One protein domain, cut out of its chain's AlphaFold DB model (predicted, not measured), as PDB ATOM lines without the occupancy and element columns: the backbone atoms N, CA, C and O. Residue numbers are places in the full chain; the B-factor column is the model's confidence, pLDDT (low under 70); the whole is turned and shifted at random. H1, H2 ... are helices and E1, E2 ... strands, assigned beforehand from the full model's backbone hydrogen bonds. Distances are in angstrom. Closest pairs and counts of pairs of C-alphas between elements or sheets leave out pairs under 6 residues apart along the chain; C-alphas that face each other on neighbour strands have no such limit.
ATOM      1  N   ASP A  27     215.709 184.629 191.164       78.50
ATOM      2  CA  ASP A  27     216.138 185.952 191.650       78.50
ATOM      3  C   ASP A  27     215.111 187.055 191.328       78.50
ATOM      4  O   ASP A  27     215.101 188.136 191.919       78.50
ATOM      5  N   VAL A  28     214.189 186.786 190.395       72.75
ATOM      6  CA  VAL A  28     213.113 187.696 189.997       72.75
ATOM      7  C   VAL A  28     211.734 187.158 190.369       72.75
ATOM      8  O   VAL A  28     211.504 185.963 190.545       72.75
ATOM      9  N   GLY A  29     210.762 188.066 190.456       81.94
ATOM     10  CA  GLY A  29     209.378 187.722 190.761       81.94
ATOM     11  C   GLY A  29     209.041 187.813 192.247       81.94
ATOM     12  O   GLY A  29     209.753 188.430 193.034       81.94
ATOM     13  N   PHE A  30     207.896 187.244 192.614       84.62
ATOM     14  CA  PHE A  30     207.239 187.480 193.903       84.62
ATOM     15  C   PHE A  30     207.397 186.337 194.909       84.62
ATOM     16  O   PHE A  30     206.755 186.364 195.957       84.62
ATOM     17  N   VAL A  31     208.204 185.328 194.581       87.12
ATOM     18  CA  VAL A  31     208.387 184.111 195.377       87.12
ATOM     19  C   VAL A  31     209.721 184.179 196.105       87.12
ATOM     20  O   VAL A  31     210.705 184.473 195.453       87.12
ATOM     21  N   GLU A  32     209.747 183.896 197.403       91.00
ATOM     22  CA  GLU A  32     210.961 183.848 198.227       91.00
ATOM     23  C   GLU A  32     211.095 182.475 198.890       91.00
ATOM     24  O   GLU A  32     210.133 182.007 199.517       91.00
ATOM     25  N   TYR A  33     212.265 181.838 198.794       89.81
ATOM     26  CA  TYR A  33     212.561 180.594 199.513       89.81
ATOM     27  C   TYR A  33     213.381 180.878 200.768       89.81
ATOM     28  O   TYR A  33     214.290 181.709 200.791       89.81
ATOM     29  N   LYS A  34     213.014 180.213 201.867       90.88
ATOM     30  CA  LYS A  34     213.788 180.221 203.110       90.88
ATOM     31  C   LYS A  34     213.684 178.870 203.795       90.88
ATOM     32  O   LYS A  34     212.589 178.373 204.058       90.88
ATOM     33  N   LEU A  35     214.823 178.320 204.210       85.81
ATOM     34  CA  LEU A  35     214.806 177.124 205.046       85.81
ATOM     35  C   LEU A  35     214.165 177.432 206.402       85.81
ATOM     36  O   LEU A  35     213.199 176.782 206.784       85.81
ATOM     37  N   LYS A  36     214.683 178.443 207.106       88.75
ATOM     38  CA  LYS A  36     214.225 178.877 208.430       88.75
ATOM     39  C   LYS A  36     214.366 180.392 208.562       88.75
ATOM     40  O   LYS A  36     215.347 180.966 208.093       88.75
ATOM     41  N   LEU A  37     213.426 181.021 209.259       89.25
ATOM     42  CA  LEU A  37     213.516 182.412 209.698       89.25
ATOM     43  C   LEU A  37     213.572 182.455 211.228       89.25
ATOM     44  O   LEU A  37     213.061 181.569 211.910       89.25
ATOM     45  N   THR A  38     214.264 183.431 211.809       85.56
ATOM     46  CA  THR A  38     214.422 183.505 213.271       85.56
ATOM     47  C   THR A  38     214.570 184.951 213.710       85.56
ATOM     48  O   THR A  38     215.348 185.700 213.127       85.56
ATOM     49  N   LEU A  39     213.835 185.330 214.759       83.44
ATOM     50  CA  LEU A  39     213.903 186.669 215.357       83.44
ATOM     51  C   LEU A  39     215.173 186.919 216.168       83.44
ATOM     52  O   LEU A  39     215.613 188.058 216.283       83.44
ATOM     53  N   ASN A  40     215.762 185.864 216.729       80.19
ATOM     54  CA  ASN A  40     217.014 185.924 217.477       80.19
ATOM     55  C   ASN A  40     218.227 186.030 216.533       80.19
ATOM     56  O   ASN A  40     219.084 185.150 216.494       80.19
ATOM     57  N   THR A  41     218.260 187.080 215.719       80.81
ATOM     58  CA  THR A  41     219.378 187.400 214.833       80.81
ATOM     59  C   THR A  41     219.735 188.883 214.923       80.81
ATOM     60  O   THR A  41     219.096 189.640 215.655       80.81
ATOM     61  N   THR A  42     220.796 189.307 214.241       85.06
ATOM     62  CA  THR A  42     221.224 190.708 214.252       85.06
ATOM     63  C   THR A  42     220.175 191.600 213.591       85.06
ATOM     64  O   THR A  42     219.434 191.178 212.699       85.06
ATOM     65  N   LYS A  43     220.127 192.869 214.009       83.44
ATOM     66  CA  LYS A  43     219.237 193.862 213.397       83.44
ATOM     67  C   LYS A  43     219.472 193.969 211.887       83.44
ATOM     68  O   LYS A  43     218.507 193.988 211.134       83.44
ATOM     69  N   ASP A  44     220.729 193.949 211.454       82.69
ATOM     70  CA  ASP A  44     221.083 194.052 210.034       82.69
ATOM     71  C   ASP A  44     220.521 192.879 209.219       82.69
ATOM     72  O   ASP A  44     220.008 193.069 208.117       82.69
ATOM     73  N   ARG A  45     220.524 191.663 209.782       82.62
ATOM     74  CA  ARG A  45     219.927 190.496 209.123       82.62
ATOM     75  C   ARG A  45     218.400 190.574 209.069       82.62
ATOM     76  O   ARG A  45     217.815 190.192 208.059       82.62
ATOM     77  N   LEU A  46     217.748 191.113 210.100       86.00
ATOM     78  CA  LEU A  46     216.306 191.390 210.054       86.00
ATOM     79  C   LEU A  46     215.962 192.454 209.000       86.00
ATOM     80  O   LEU A  46     215.012 192.272 208.237       86.00
ATOM     81  N   ASP A  47     216.752 193.525 208.912       84.19
ATOM     82  CA  ASP A  47     216.581 194.587 207.916       84.19
ATOM     83  C   ASP A  47     216.742 194.033 206.481       84.19
ATOM     84  O   ASP A  47     215.988 194.415 205.572       84.19
ATOM     85  N   ARG A  48     217.650 193.064 206.274       87.88
ATOM     86  CA  ARG A  48     217.776 192.313 205.009       87.88
ATOM     87  C   ARG A  48     216.503 191.537 204.675       87.88
ATOM     88  O   ARG A  48     215.994 191.690 203.564       87.88
ATOM     89  N   TYR A  49     215.938 190.780 205.618       90.81
ATOM     90  CA  TYR A  49     214.690 190.048 205.364       90.81
ATOM     91  C   TYR A  49     213.533 190.985 204.989       90.81
ATOM     92  O   TYR A  49     212.776 190.708 204.057       90.81
ATOM     93  N   MET A  50     213.415 192.134 205.662       88.69
ATOM     94  CA  MET A  50     212.399 193.134 205.321       88.69
ATOM     95  C   MET A  50     212.621 193.736 203.930       88.69
ATOM     96  O   MET A  50     211.658 193.998 203.208       88.69
ATOM     97  N   THR A  51     213.877 193.963 203.542       86.12
ATOM     98  CA  THR A  51     214.232 194.477 202.212       86.12
ATOM     99  C   THR A  51     213.868 193.474 201.118       86.12
ATOM    100  O   THR A  51     213.226 193.859 200.138       86.12
ATOM    101  N   GLN A  52     214.166 192.189 201.325       89.19
ATOM    102  CA  GLN A  52     213.753 191.098 200.434       89.19
ATOM    103  C   GLN A  52     212.223 191.038 200.305       89.19
ATOM    104  O   GLN A  52     211.689 191.065 199.196       89.19
ATOM    105  N   MET A  53     211.491 191.087 201.424       90.81
ATOM    106  CA  MET A  53     210.024 191.077 201.407       90.81
ATOM    107  C   MET A  53     209.450 192.252 200.601       90.81
ATOM    108  O   MET A  53     208.564 192.054 199.767       90.81
ATOM    109  N   LYS A  54     209.979 193.469 200.797       87.31
ATOM    110  CA  LYS A  54     209.593 194.655 200.011       87.31
ATOM    111  C   LYS A  54     209.854 194.457 198.521       87.31
ATOM    112  O   LYS A  54     208.993 194.795 197.712       87.31
ATOM    113  N   PHE A  55     211.013 193.913 198.156       86.50
ATOM    114  CA  PHE A  55     211.351 193.649 196.761       86.50
ATOM    115  C   PHE A  55     210.346 192.686 196.118       86.50
ATOM    116  O   PHE A  55     209.751 193.017 195.089       86.50
ATOM    117  N   ARG A  56     210.063 191.551 196.768       88.19
ATOM    118  CA  ARG A  56     209.098 190.558 196.271       88.19
ATOM    119  C   ARG A  56     207.684 191.130 196.153       88.19
ATOM    120  O   ARG A  56     207.007 190.870 195.162       88.19
ATOM    121  N   LEU A  57     207.259 191.971 197.100       86.88
ATOM    122  CA  LEU A  57     205.981 192.690 197.024       86.88
ATOM    123  C   LEU A  57     205.909 193.620 195.811       86.88
ATOM    124  O   LEU A  57     204.879 193.662 195.140       86.88
ATOM    125  N   LEU A  58     206.981 194.359 195.508       84.38
ATOM    126  CA  LEU A  58     207.030 195.231 194.331       84.38
ATOM    127  C   LEU A  58     206.934 194.415 193.036       84.38
ATOM    128  O   LEU A  58     206.119 194.738 192.171       84.38
ATOM    129  N   GLN A  59     207.691 193.319 192.939       82.12
ATOM    130  CA  GLN A  59     207.650 192.403 191.794       82.12
ATOM    131  C   GLN A  59     206.266 191.753 191.618       82.12
ATOM    132  O   GLN A  59     205.779 191.601 190.498       82.12
ATOM    133  N   GLY A  60     205.593 191.416 192.721       81.88
ATOM    134  CA  GLY A  60     204.267 190.794 192.734       81.88
ATOM    135  C   GLY A  60     203.084 191.754 192.812       81.88
ATOM    136  O   GLY A  60     201.972 191.315 193.102       81.88
ATOM    137  N   ARG A  61     203.289 193.059 192.568       86.62
ATOM    138  CA  ARG A  61     202.231 194.093 192.585       86.62
ATOM    139  C   ARG A  61     201.427 194.120 193.896       86.62
ATOM    140  O   ARG A  61     200.201 194.198 193.889       86.62
ATOM    141  N   GLY A  62     202.137 194.060 195.018       83.69
ATOM    142  CA  GLY A  62     201.584 194.042 196.372       83.69
ATOM    143  C   GLY A  62     201.369 192.640 196.943       83.69
ATOM    144  O   GLY A  62     200.802 192.510 198.019       83.69
ATOM    145  N   ARG A  63     201.806 191.578 196.264       84.44
ATOM    146  CA  ARG A  63     201.728 190.203 196.776       84.44
ATOM    147  C   ARG A  63     203.113 189.580 196.800       84.44
ATOM    148  O   ARG A  63     203.889 189.809 195.882       84.44
ATOM    149  N   CYS A  64     203.410 188.798 197.825       88.38
ATOM    150  CA  CYS A  64     204.598 187.953 197.870       88.38
ATOM    151  C   CYS A  64     204.233 186.557 198.382       88.38
ATOM    152  O   CYS A  64     203.246 186.378 199.098       88.38
ATOM    153  N   LEU A  65     205.022 185.566 197.982       88.94
ATOM    154  CA  LEU A  65     204.840 184.162 198.311       88.94
ATOM    155  C   LEU A  65     206.106 183.645 198.989       88.94
ATOM    156  O   LEU A  65     207.124 183.470 198.332       88.94
ATOM    157  N   TYR A  66     206.034 183.373 200.283       92.38
ATOM    158  CA  TYR A  66     207.110 182.740 201.031       92.38
ATOM    159  C   TYR A  66     206.915 181.229 201.058       92.38
ATOM    160  O   TYR A  66     205.857 180.727 201.446       92.38
ATOM    161  N   GLN A  67     207.957 180.496 200.686       90.44
ATOM    162  CA  GLN A  67     208.031 179.056 200.895       90.44
ATOM    163  C   GLN A  67     209.051 178.770 201.991       90.44
ATOM    164  O   GLN A  67     210.216 179.145 201.882       90.44
ATOM    165  N   ILE A  68     208.587 178.138 203.066       91.44
ATOM    166  CA  ILE A  68     209.349 177.926 204.294       91.44
ATOM    167  C   ILE A  68     209.632 176.434 204.482       91.44
ATOM    168  O   ILE A  68     208.726 175.608 204.355       91.44
ATOM    169  N   GLY A  69     210.874 176.083 204.818       85.81
ATOM    170  CA  GLY A  69     211.328 174.690 204.916       85.81
ATOM    171  C   GLY A  69     211.891 174.139 203.601       85.81
ATOM    172  O   GLY A  69     211.962 172.922 203.413       85.81
ATOM    173  N   VAL A  70     212.281 175.030 202.689       84.94
ATOM    174  CA  VAL A  70     212.870 174.724 201.380       84.94
ATOM    175  C   VAL A  70     214.213 175.443 201.241       84.94
ATOM    176  O   VAL A  70     214.390 176.526 201.795       84.94
ATOM    177  N   LEU A  71     215.171 174.811 200.568       82.56
ATOM    178  CA  LEU A  71     216.435 175.435 200.169       82.56
ATOM    179  C   LEU A  71     216.260 176.201 198.855       82.56
ATOM    180  O   LEU A  71     215.387 175.859 198.059       82.56
ATOM    181  N   ASP A  72     217.126 177.175 198.599       82.31
ATOM    182  CA  ASP A  72     217.053 178.039 197.410       82.31
ATOM    183  C   ASP A  72     217.177 177.222 196.108       82.31
ATOM    184  O   ASP A  72     216.487 177.478 195.126       82.31
ATOM    185  N   ASP A  73     217.916 176.109 196.148       78.69
ATOM    186  CA  ASP A  73     218.037 175.143 195.047       78.69
ATOM    187  C   ASP A  73     216.776 174.278 194.802       78.69
ATOM    188  O   ASP A  73     216.775 173.392 193.937       78.69
ATOM    189  N   GLY A  74     215.710 174.500 195.578       78.94
ATOM    190  CA  GLY A  74     214.411 173.841 195.487       78.94
ATOM    191  C   GLY A  74     214.270 172.552 196.303       78.94
ATOM    192  O   GLY A  74     213.245 171.876 196.185       78.94
ATOM    193  N   HIS A  75     215.248 172.138 197.118       82.44
ATOM    194  CA  HIS A  75     215.087 170.934 197.949       82.44
ATOM    195  C   HIS A  75     214.162 171.159 199.150       82.44
ATOM    196  O   HIS A  75     214.383 172.039 199.981       82.44
ATOM    197  N   LEU A  76     213.166 170.282 199.297       83.69
ATOM    198  CA  LEU A  76     212.241 170.272 200.428       83.69
ATOM    199  C   LEU A  76     212.872 169.534 201.616       83.69
ATOM    200  O   LEU A  76     213.057 168.308 201.585       83.69
ATOM    201  N   ILE A  77     213.211 170.292 202.656       84.81
ATOM    202  CA  ILE A  77     213.820 169.783 203.892       84.81
ATOM    203  C   ILE A  77     212.752 169.576 204.966       84.81
ATOM    204  O   ILE A  77     212.729 168.528 205.611       84.81
ATOM    205  N   GLY A  78     211.857 170.554 205.098       82.50
ATOM    206  CA  GLY A  78     210.863 170.645 206.157       82.50
ATOM    207  C   GLY A  78     211.381 171.352 207.414       82.50
ATOM    208  O   GLY A  78     212.589 171.470 207.627       82.50
ATOM    209  N   LEU A  79     210.455 171.826 208.245       83.94
ATOM    210  CA  LEU A  79     210.725 172.399 209.563       83.94
ATOM    211  C   LEU A  79     210.077 171.567 210.664       83.94
ATOM    212  O   LEU A  79     208.914 171.195 210.546       83.94
ATOM    213  N   ASP A  80     210.811 171.331 211.750       82.81
ATOM    214  CA  ASP A  80     210.207 170.835 212.987       82.81
ATOM    215  C   ASP A  80     209.327 171.909 213.653       82.81
ATOM    216  O   ASP A  80     209.393 173.092 213.312       82.81
ATOM    217  N   ASP A  81     208.501 171.495 214.619       82.50
ATOM    218  CA  ASP A  81     207.529 172.378 215.278       82.50
ATOM    219  C   ASP A  81     208.178 173.625 215.899       82.50
ATOM    220  O   ASP A  81     207.611 174.717 215.856       82.50
ATOM    221  N   ALA A  82     209.386 173.487 216.455       83.81
ATOM    222  CA  ALA A  82     210.099 174.594 217.083       83.81
ATOM    223  C   ALA A  82     210.615 175.596 216.041       83.81
ATOM    224  O   ALA A  82     210.445 176.806 216.188       83.81
ATOM    225  N   ALA A  83     211.224 175.105 214.962       81.69
ATOM    226  CA  ALA A  83     211.712 175.944 213.881       81.69
ATOM    227  C   ALA A  83     210.575 176.597 213.087       81.69
ATOM    228  O   ALA A  83     210.751 177.710 212.576       81.69
ATOM    229  N   LEU A  84     209.426 175.926 212.994       85.88
ATOM    230  CA  LEU A  84     208.210 176.480 212.418       85.88
ATOM    231  C   LEU A  84     207.701 177.663 213.244       85.88
ATOM    232  O   LEU A  84     207.476 178.732 212.677       85.88
ATOM    233  N   GLU A  85     207.578 177.499 214.562       87.75
ATOM    234  CA  GLU A  85     207.151 178.577 215.462       87.75
ATOM    235  C   GLU A  85     208.109 179.779 215.382       87.75
ATOM    236  O   GLU A  85     207.664 180.908 215.175       87.75
ATOM    237  N   ASP A  86     209.427 179.540 215.417       88.06
ATOM    238  CA  ASP A  86     210.448 180.588 215.253       88.06
ATOM    239  C   ASP A  86     210.278 181.366 213.935       88.06
ATOM    240  O   ASP A  86     210.373 182.600 213.896       88.06
ATOM    241  N   SER A  87     210.037 180.637 212.841       88.12
ATOM    242  CA  SER A  87     209.878 181.225 211.509       88.12
ATOM    243  C   SER A  87     208.586 182.026 211.413       88.12
ATOM    244  O   SER A  87     208.566 183.107 210.822       88.12
ATOM    245  N   PHE A  88     207.517 181.526 212.028       91.00
ATOM    246  CA  PHE A  88     206.223 182.185 212.049       91.00
ATOM    247  C   PHE A  88     206.258 183.487 212.850       91.00
ATOM    248  O   PHE A  88     205.761 184.507 212.372       91.00
ATOM    249  N   GLU A  89     206.903 183.499 214.016       92.12
ATOM    250  CA  GLU A  89     207.108 184.723 214.797       92.12
ATOM    251  C   GLU A  89     207.946 185.756 214.027       92.12
ATOM    252  O   GLU A  89     207.613 186.945 214.009       92.12
ATOM    253  N   CYS A  90     208.975 185.313 213.298       91.06
ATOM    254  CA  CYS A  90     209.755 186.193 212.427       91.06
ATOM    255  C   CYS A  90     208.908 186.807 211.299       91.06
ATOM    256  O   CYS A  90     208.945 188.020 211.085       91.06
ATOM    257  N   LEU A  91     208.086 186.004 210.620       92.12
ATOM    258  CA  LEU A  91     207.177 186.476 209.571       92.12
ATOM    259  C   LEU A  91     206.119 187.447 210.115       92.12
ATOM    260  O   LEU A  91     205.874 188.488 209.500       92.12
ATOM    261  N   LYS A  92     205.531 187.170 211.287       91.06
ATOM    262  CA  LYS A  92     204.606 188.096 211.967       91.06
ATOM    263  C   LYS A  92     205.257 189.439 212.252       91.06
ATOM    264  O   LYS A  92     204.641 190.477 212.027       91.06
ATOM    265  N   TYR A  93     206.486 189.425 212.756       92.25
ATOM    266  CA  TYR A  93     207.224 190.648 213.036       92.25
ATOM    267  C   TYR A  93     207.440 191.465 211.760       92.25
ATOM    268  O   TYR A  93     207.015 192.615 211.701       92.25
ATOM    269  N   MET A  94     207.999 190.863 210.706       92.06
ATOM    270  CA  MET A  94     208.244 191.564 209.441       92.06
ATOM    271  C   MET A  94     206.962 192.114 208.816       92.06
ATOM    272  O   MET A  94     206.914 193.272 208.411       92.06
ATOM    273  N   THR A  95     205.903 191.306 208.760       88.69
ATOM    274  CA  THR A  95     204.621 191.729 208.177       88.69
ATOM    275  C   THR A  95     203.990 192.866 208.971       88.69
ATOM    276  O   THR A  95     203.485 193.812 208.369       88.69
ATOM    277  N   LYS A  96     204.093 192.845 210.304       89.88
ATOM    278  CA  LYS A  96     203.648 193.946 211.164       89.88
ATOM    279  C   LYS A  96     204.445 195.229 210.922       89.88
ATOM    280  O   LYS A  96     203.829 196.279 210.755       89.88
ATOM    281  N   GLU A  97     205.774 195.151 210.877       89.06
ATOM    282  CA  GLU A  97     206.646 196.314 210.638       89.06
ATOM    283  C   GLU A  97     206.410 196.941 209.255       89.06
ATOM    284  O   GLU A  97     206.511 198.154 209.085       89.06
ATOM    285  N   LEU A  98     206.041 196.124 208.268       86.81
ATOM    286  CA  LEU A  98     205.756 196.562 206.903       86.81
ATOM    287  C   LEU A  98     204.282 196.923 206.651       86.81
ATOM    288  O   LEU A  98     203.950 197.379 205.558       86.81
ATOM    289  N   GLY A  99     203.393 196.749 207.635       86.50
ATOM    290  CA  GLY A  99     201.961 197.034 207.492       86.50
ATOM    291  C   GLY A  99     201.226 196.084 206.535       86.50
ATOM    292  O   GLY A  99     200.267 196.487 205.878       86.50
ATOM    293  N   LEU A 100     201.683 194.835 206.436       88.50
ATOM    294  CA  LEU A 100     201.148 193.803 205.546       88.50
ATOM    295  C   LEU A 100     200.102 192.946 206.255       88.50
ATOM    296  O   LEU A 100     200.101 192.800 207.476       88.50
ATOM    297  N   SER A 101     199.257 192.291 205.466       86.25
ATOM    298  CA  SER A 101     198.455 191.163 205.935       86.25
ATOM    299  C   SER A 101     199.151 189.848 205.601       86.25
ATOM    300  O   SER A 101     199.619 189.635 204.485       86.25
ATOM    301  N   MET A 102     199.214 188.946 206.576       86.38
ATOM    302  CA  MET A 102     199.829 187.630 206.428       86.38
ATOM    303  C   MET A 102     198.749 186.552 206.337       86.38
ATOM    304  O   MET A 102     197.807 186.555 207.130       86.38
ATOM    305  N   CYS A 103     198.890 185.615 205.401       85.44
ATOM    306  CA  CYS A 103     197.980 184.488 205.239       85.44
ATOM    307  C   CYS A 103     198.761 183.201 204.954       85.44
ATOM    308  O   CYS A 103     199.535 183.121 204.002       85.44
ATOM    309  N   ILE A 104     198.536 182.166 205.764       84.94
ATOM    310  CA  ILE A 104     199.049 180.826 205.470       84.94
ATOM    311  C   ILE A 104     198.118 180.193 204.439       84.94
ATOM    312  O   ILE A 104     196.926 180.041 204.699       84.94
ATOM    313  N   GLN A 105     198.665 179.831 203.279       84.25
ATOM    314  CA  GLN A 105     197.899 179.181 202.214       84.25
ATOM    315  C   GLN A 105     197.857 177.670 202.406       84.25
ATOM    316  O   GLN A 105     196.824 177.042 202.180       84.25
ATOM    317  N   ARG A 106     198.989 177.071 202.800       80.31
ATOM    318  CA  ARG A 106     199.086 175.621 202.964       80.31
ATOM    319  C   ARG A 106     200.203 175.214 203.914       80.31
ATOM    320  O   ARG A 106     201.237 175.874 204.001       80.31
ATOM    321  N   ILE A 107     199.996 174.071 204.555       83.56
ATOM    322  CA  ILE A 107     201.025 173.315 205.263       83.56
ATOM    323  C   ILE A 107     201.062 171.929 204.612       83.56
ATOM    324  O   ILE A 107     200.027 171.278 204.482       83.56
ATOM    325  N   LEU A 108     202.228 171.537 204.117       81.94
ATOM    326  CA  LEU A 108     202.473 170.340 203.324       81.94
ATOM    327  C   LEU A 108     203.421 169.421 204.081       81.94
ATOM    328  O   LEU A 108     204.485 169.857 204.513       81.94
ATOM    329  N   ASN A 109     203.074 168.142 204.179       79.88
ATOM    330  CA  ASN A 109     203.963 167.176 204.813       79.88
ATOM    331  C   ASN A 109     204.993 166.668 203.794       79.88
ATOM    332  O   ASN A 109     204.643 166.244 202.684       79.88
ATOM    333  N   VAL A 110     206.266 166.705 204.170       77.81
ATOM    334  CA  VAL A 110     207.410 166.250 203.379       77.81
ATOM    335  C   VAL A 110     208.127 165.160 204.142       77.81
ATOM    336  O   VAL A 110     208.365 165.273 205.333       77.81
ATOM    337  N   THR A 111     208.517 164.085 203.462       69.44
ATOM    338  CA  THR A 111     209.291 163.045 204.139       69.44
ATOM    339  C   THR A 111     210.644 163.633 204.552       69.44
ATOM    340  O   THR A 111     211.409 164.045 203.664       69.44
ATOM    341  N   PRO A 112     210.976 163.669 205.858       59.03
ATOM    342  CA  PRO A 112     212.223 164.261 206.309       59.03
ATOM    343  C   PRO A 112     213.404 163.577 205.626       59.03
ATOM    344  O   PRO A 112     213.387 162.376 205.319       59.03
ATOM    345  N   LEU A 113     214.453 164.351 205.335       56.94
ATOM    346  CA  LEU A 113     215.736 163.741 204.992       56.94
ATOM    347  C   LEU A 113     216.079 162.858 206.176       56.94
ATOM    348  O   LEU A 113     216.100 163.336 207.308       56.94
ATOM    349  N   GLN A 114     216.356 161.574 205.930       47.28
ATOM    350  CA  GLN A 114     217.192 160.864 206.878       47.28
ATOM    351  C   GLN A 114     218.505 161.628 206.868       47.28
ATOM    352  O   GLN A 114     219.333 161.441 205.978       47.28
ATOM    353  N   GLN A 201     198.377 194.333 200.998       68.31
ATOM    354  CA  GLN A 201     199.600 193.629 200.679       68.31
ATOM    355  C   GLN A 201     199.563 192.284 201.387       68.31
ATOM    356  O   GLN A 201     199.305 192.237 202.593       68.31
ATOM    357  N   ILE A 202     199.743 191.202 200.630       65.56
ATOM    358  CA  ILE A 202     199.524 189.841 201.125       65.56
ATOM    359  C   ILE A 202     200.823 189.054 201.026       65.56
ATOM    360  O   ILE A 202     201.357 188.882 199.930       65.56
ATOM    361  N   ALA A 203     201.281 188.552 202.172       59.28
ATOM    362  CA  ALA A 203     202.286 187.500 202.248       59.28
ATOM    363  C   ALA A 203     201.575 186.146 202.338       59.28
ATOM    364  O   ALA A 203     200.905 185.851 203.332       59.28
ATOM    365  N   GLU A 204     201.695 185.347 201.285       70.38
ATOM    366  CA  GLU A 204     201.207 183.972 201.226       70.38
ATOM    367  C   GLU A 204     202.309 183.027 201.691       70.38
ATOM    368  O   GLU A 204     203.446 183.151 201.246       70.38
ATOM    369  N   ILE A 205     201.993 182.095 202.590       76.31
ATOM    370  CA  ILE A 205     203.000 181.197 203.170       76.31
ATOM    371  C   ILE A 205     202.658 179.738 202.862       76.31
ATOM    372  O   ILE A 205     201.542 179.286 203.137       76.31
ATOM    373  N   PHE A 206     203.642 179.012 202.328       71.44
ATOM    374  CA  PHE A 206     203.661 177.553 202.235       71.44
ATOM    375  C   PHE A 206     204.678 177.008 203.230       71.44
ATOM    376  O   PHE A 206     205.844 177.393 203.196       71.44
ATOM    377  N   ILE A 207     204.234 176.118 204.111       74.38
ATOM    378  CA  ILE A 207     205.092 175.463 205.099       74.38
ATOM    379  C   ILE A 207     205.288 174.014 204.684       74.38
ATOM    380  O   ILE A 207     204.307 173.325 204.414       74.38
ATOM    381  N   TYR A 208     206.529 173.545 204.691       73.06
ATOM    382  CA  TYR A 208     206.841 172.126 204.594       73.06
ATOM    383  C   TYR A 208     207.170 171.590 205.998       73.06
ATOM    384  O   TYR A 208     208.093 172.087 206.640       73.06
ATOM    385  N   ALA A 209     206.410 170.614 206.490       64.06
ATOM    386  CA  ALA A 209     206.574 169.981 207.807       64.06
ATOM    387  C   ALA A 209     206.906 168.480 207.648       64.06
ATOM    388  O   ALA A 209     206.542 167.911 206.622       64.06
ATOM    389  N   PRO A 210     207.634 167.837 208.578       59.34
ATOM    390  CA  PRO A 210     207.964 166.410 208.508       59.34
ATOM    391  C   PRO A 210     206.772 165.464 208.724       59.34
ATOM    392  O   PRO A 210     205.791 165.859 209.391       59.34
TER     393      PRO A 210
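This is residues 27 to 114 and 201 to 210 of the 210 residues of a protein of Wallemia ichthyophaga (strain EXF-994 / CBS 113033) (UniProt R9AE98). A strongly twisted wall of four parallel strands has both helices over one face and no named element over the other, giving two layers. Both helices run along the strands, H2 over E2 and E4 and H1 over E2, but H1 is tipped out of the sheet's plane, its residues 52 to 59 near E2 and E1 and its first part rising away from the sheet. The printed part has 98 residues, with two named helices and four named strands along the chain as E1, H1, E2, H2, E3, E4; the sheet's order is E1, E2, E4, E3, and the class is mixed, helices and strands. The whole is compact, with a radius of gyration of the C-alphas of 12.8 A and spans of 37 by 27 by 22 A.

In the sheet, E2, residues 63 to 68, and E4, residues 202 to 209, are parallel inner strands at 14 degrees, with N 66 and O 204 2.8 A apart. E1, residues 31 to 34, is an edge strand parallel to E2 at 27 degrees, with N 32 and O 65 within hydrogen-bond range at 2.8 A. E3, residues 101 to 109, is the other edge strand, parallel to E4 at 21 degrees, with N 108 and O 207 2.8 A apart. E1 and E3 are apart. The sheet is only just strongly twisted, with C-alphas up to 4.2 A off its best plane. H2, residues 81 to 97, is on the sheet at a height over the sheet of 9.5 A, at 7 degrees to E4 on the local plane; its closest C-alphas to E3 are Thr 95 and Met 102, 6.5 A. H1, residues 43 to 59, is on the same face at a height over the sheet of 11.0 A and lies over E2, along the strands at 22 degrees to E2 on the local plane. Its line rises 39.7 degrees from that plane, only just short of standing up from the sheet. The closest C-alphas of H1 and E2 are Leu 57 and Arg 63, 4.9 A. H1 and H2 are close but not clearly touching, with the C-alphas of Met 50 and Met 94 closest at 6.1 A, and only just about perpendicular at 71 degrees. E1, H1, E2 form a strand-helix-strand unit, two parallel neighbour strands with a helix between along the chain; E2, H2, E3 form a split one, with E4 between its strands; both crossovers are right-handed. In H1 and H2 every O i to N i+4 pair is within hydrogen-bond range.

E1 begins at C-alpha 31 (208.387, 184.111, 195.377) and is 10.2 A long from first to last C-alpha; E2 is 16.3 A, E3 24.6 A and E4 22.1 A, ending at C-alpha 209 (206.574, 169.981, 207.807). H1 is 24.6 A and H2 24.4 A.

The C-alphas farthest apart, of Gly 99 and Gln 114, are 39.3 A apart. Residues 115 to 200 are not printed, and C-alphas 114 and 201 are 37.7 A apart across this cut. The link from E2 to H2, residues 69 to 80, is long. The mean pLDDT of the printed part is 82.9; residues 111 to 114, 201 to 203 and 209 to 210 are under 70.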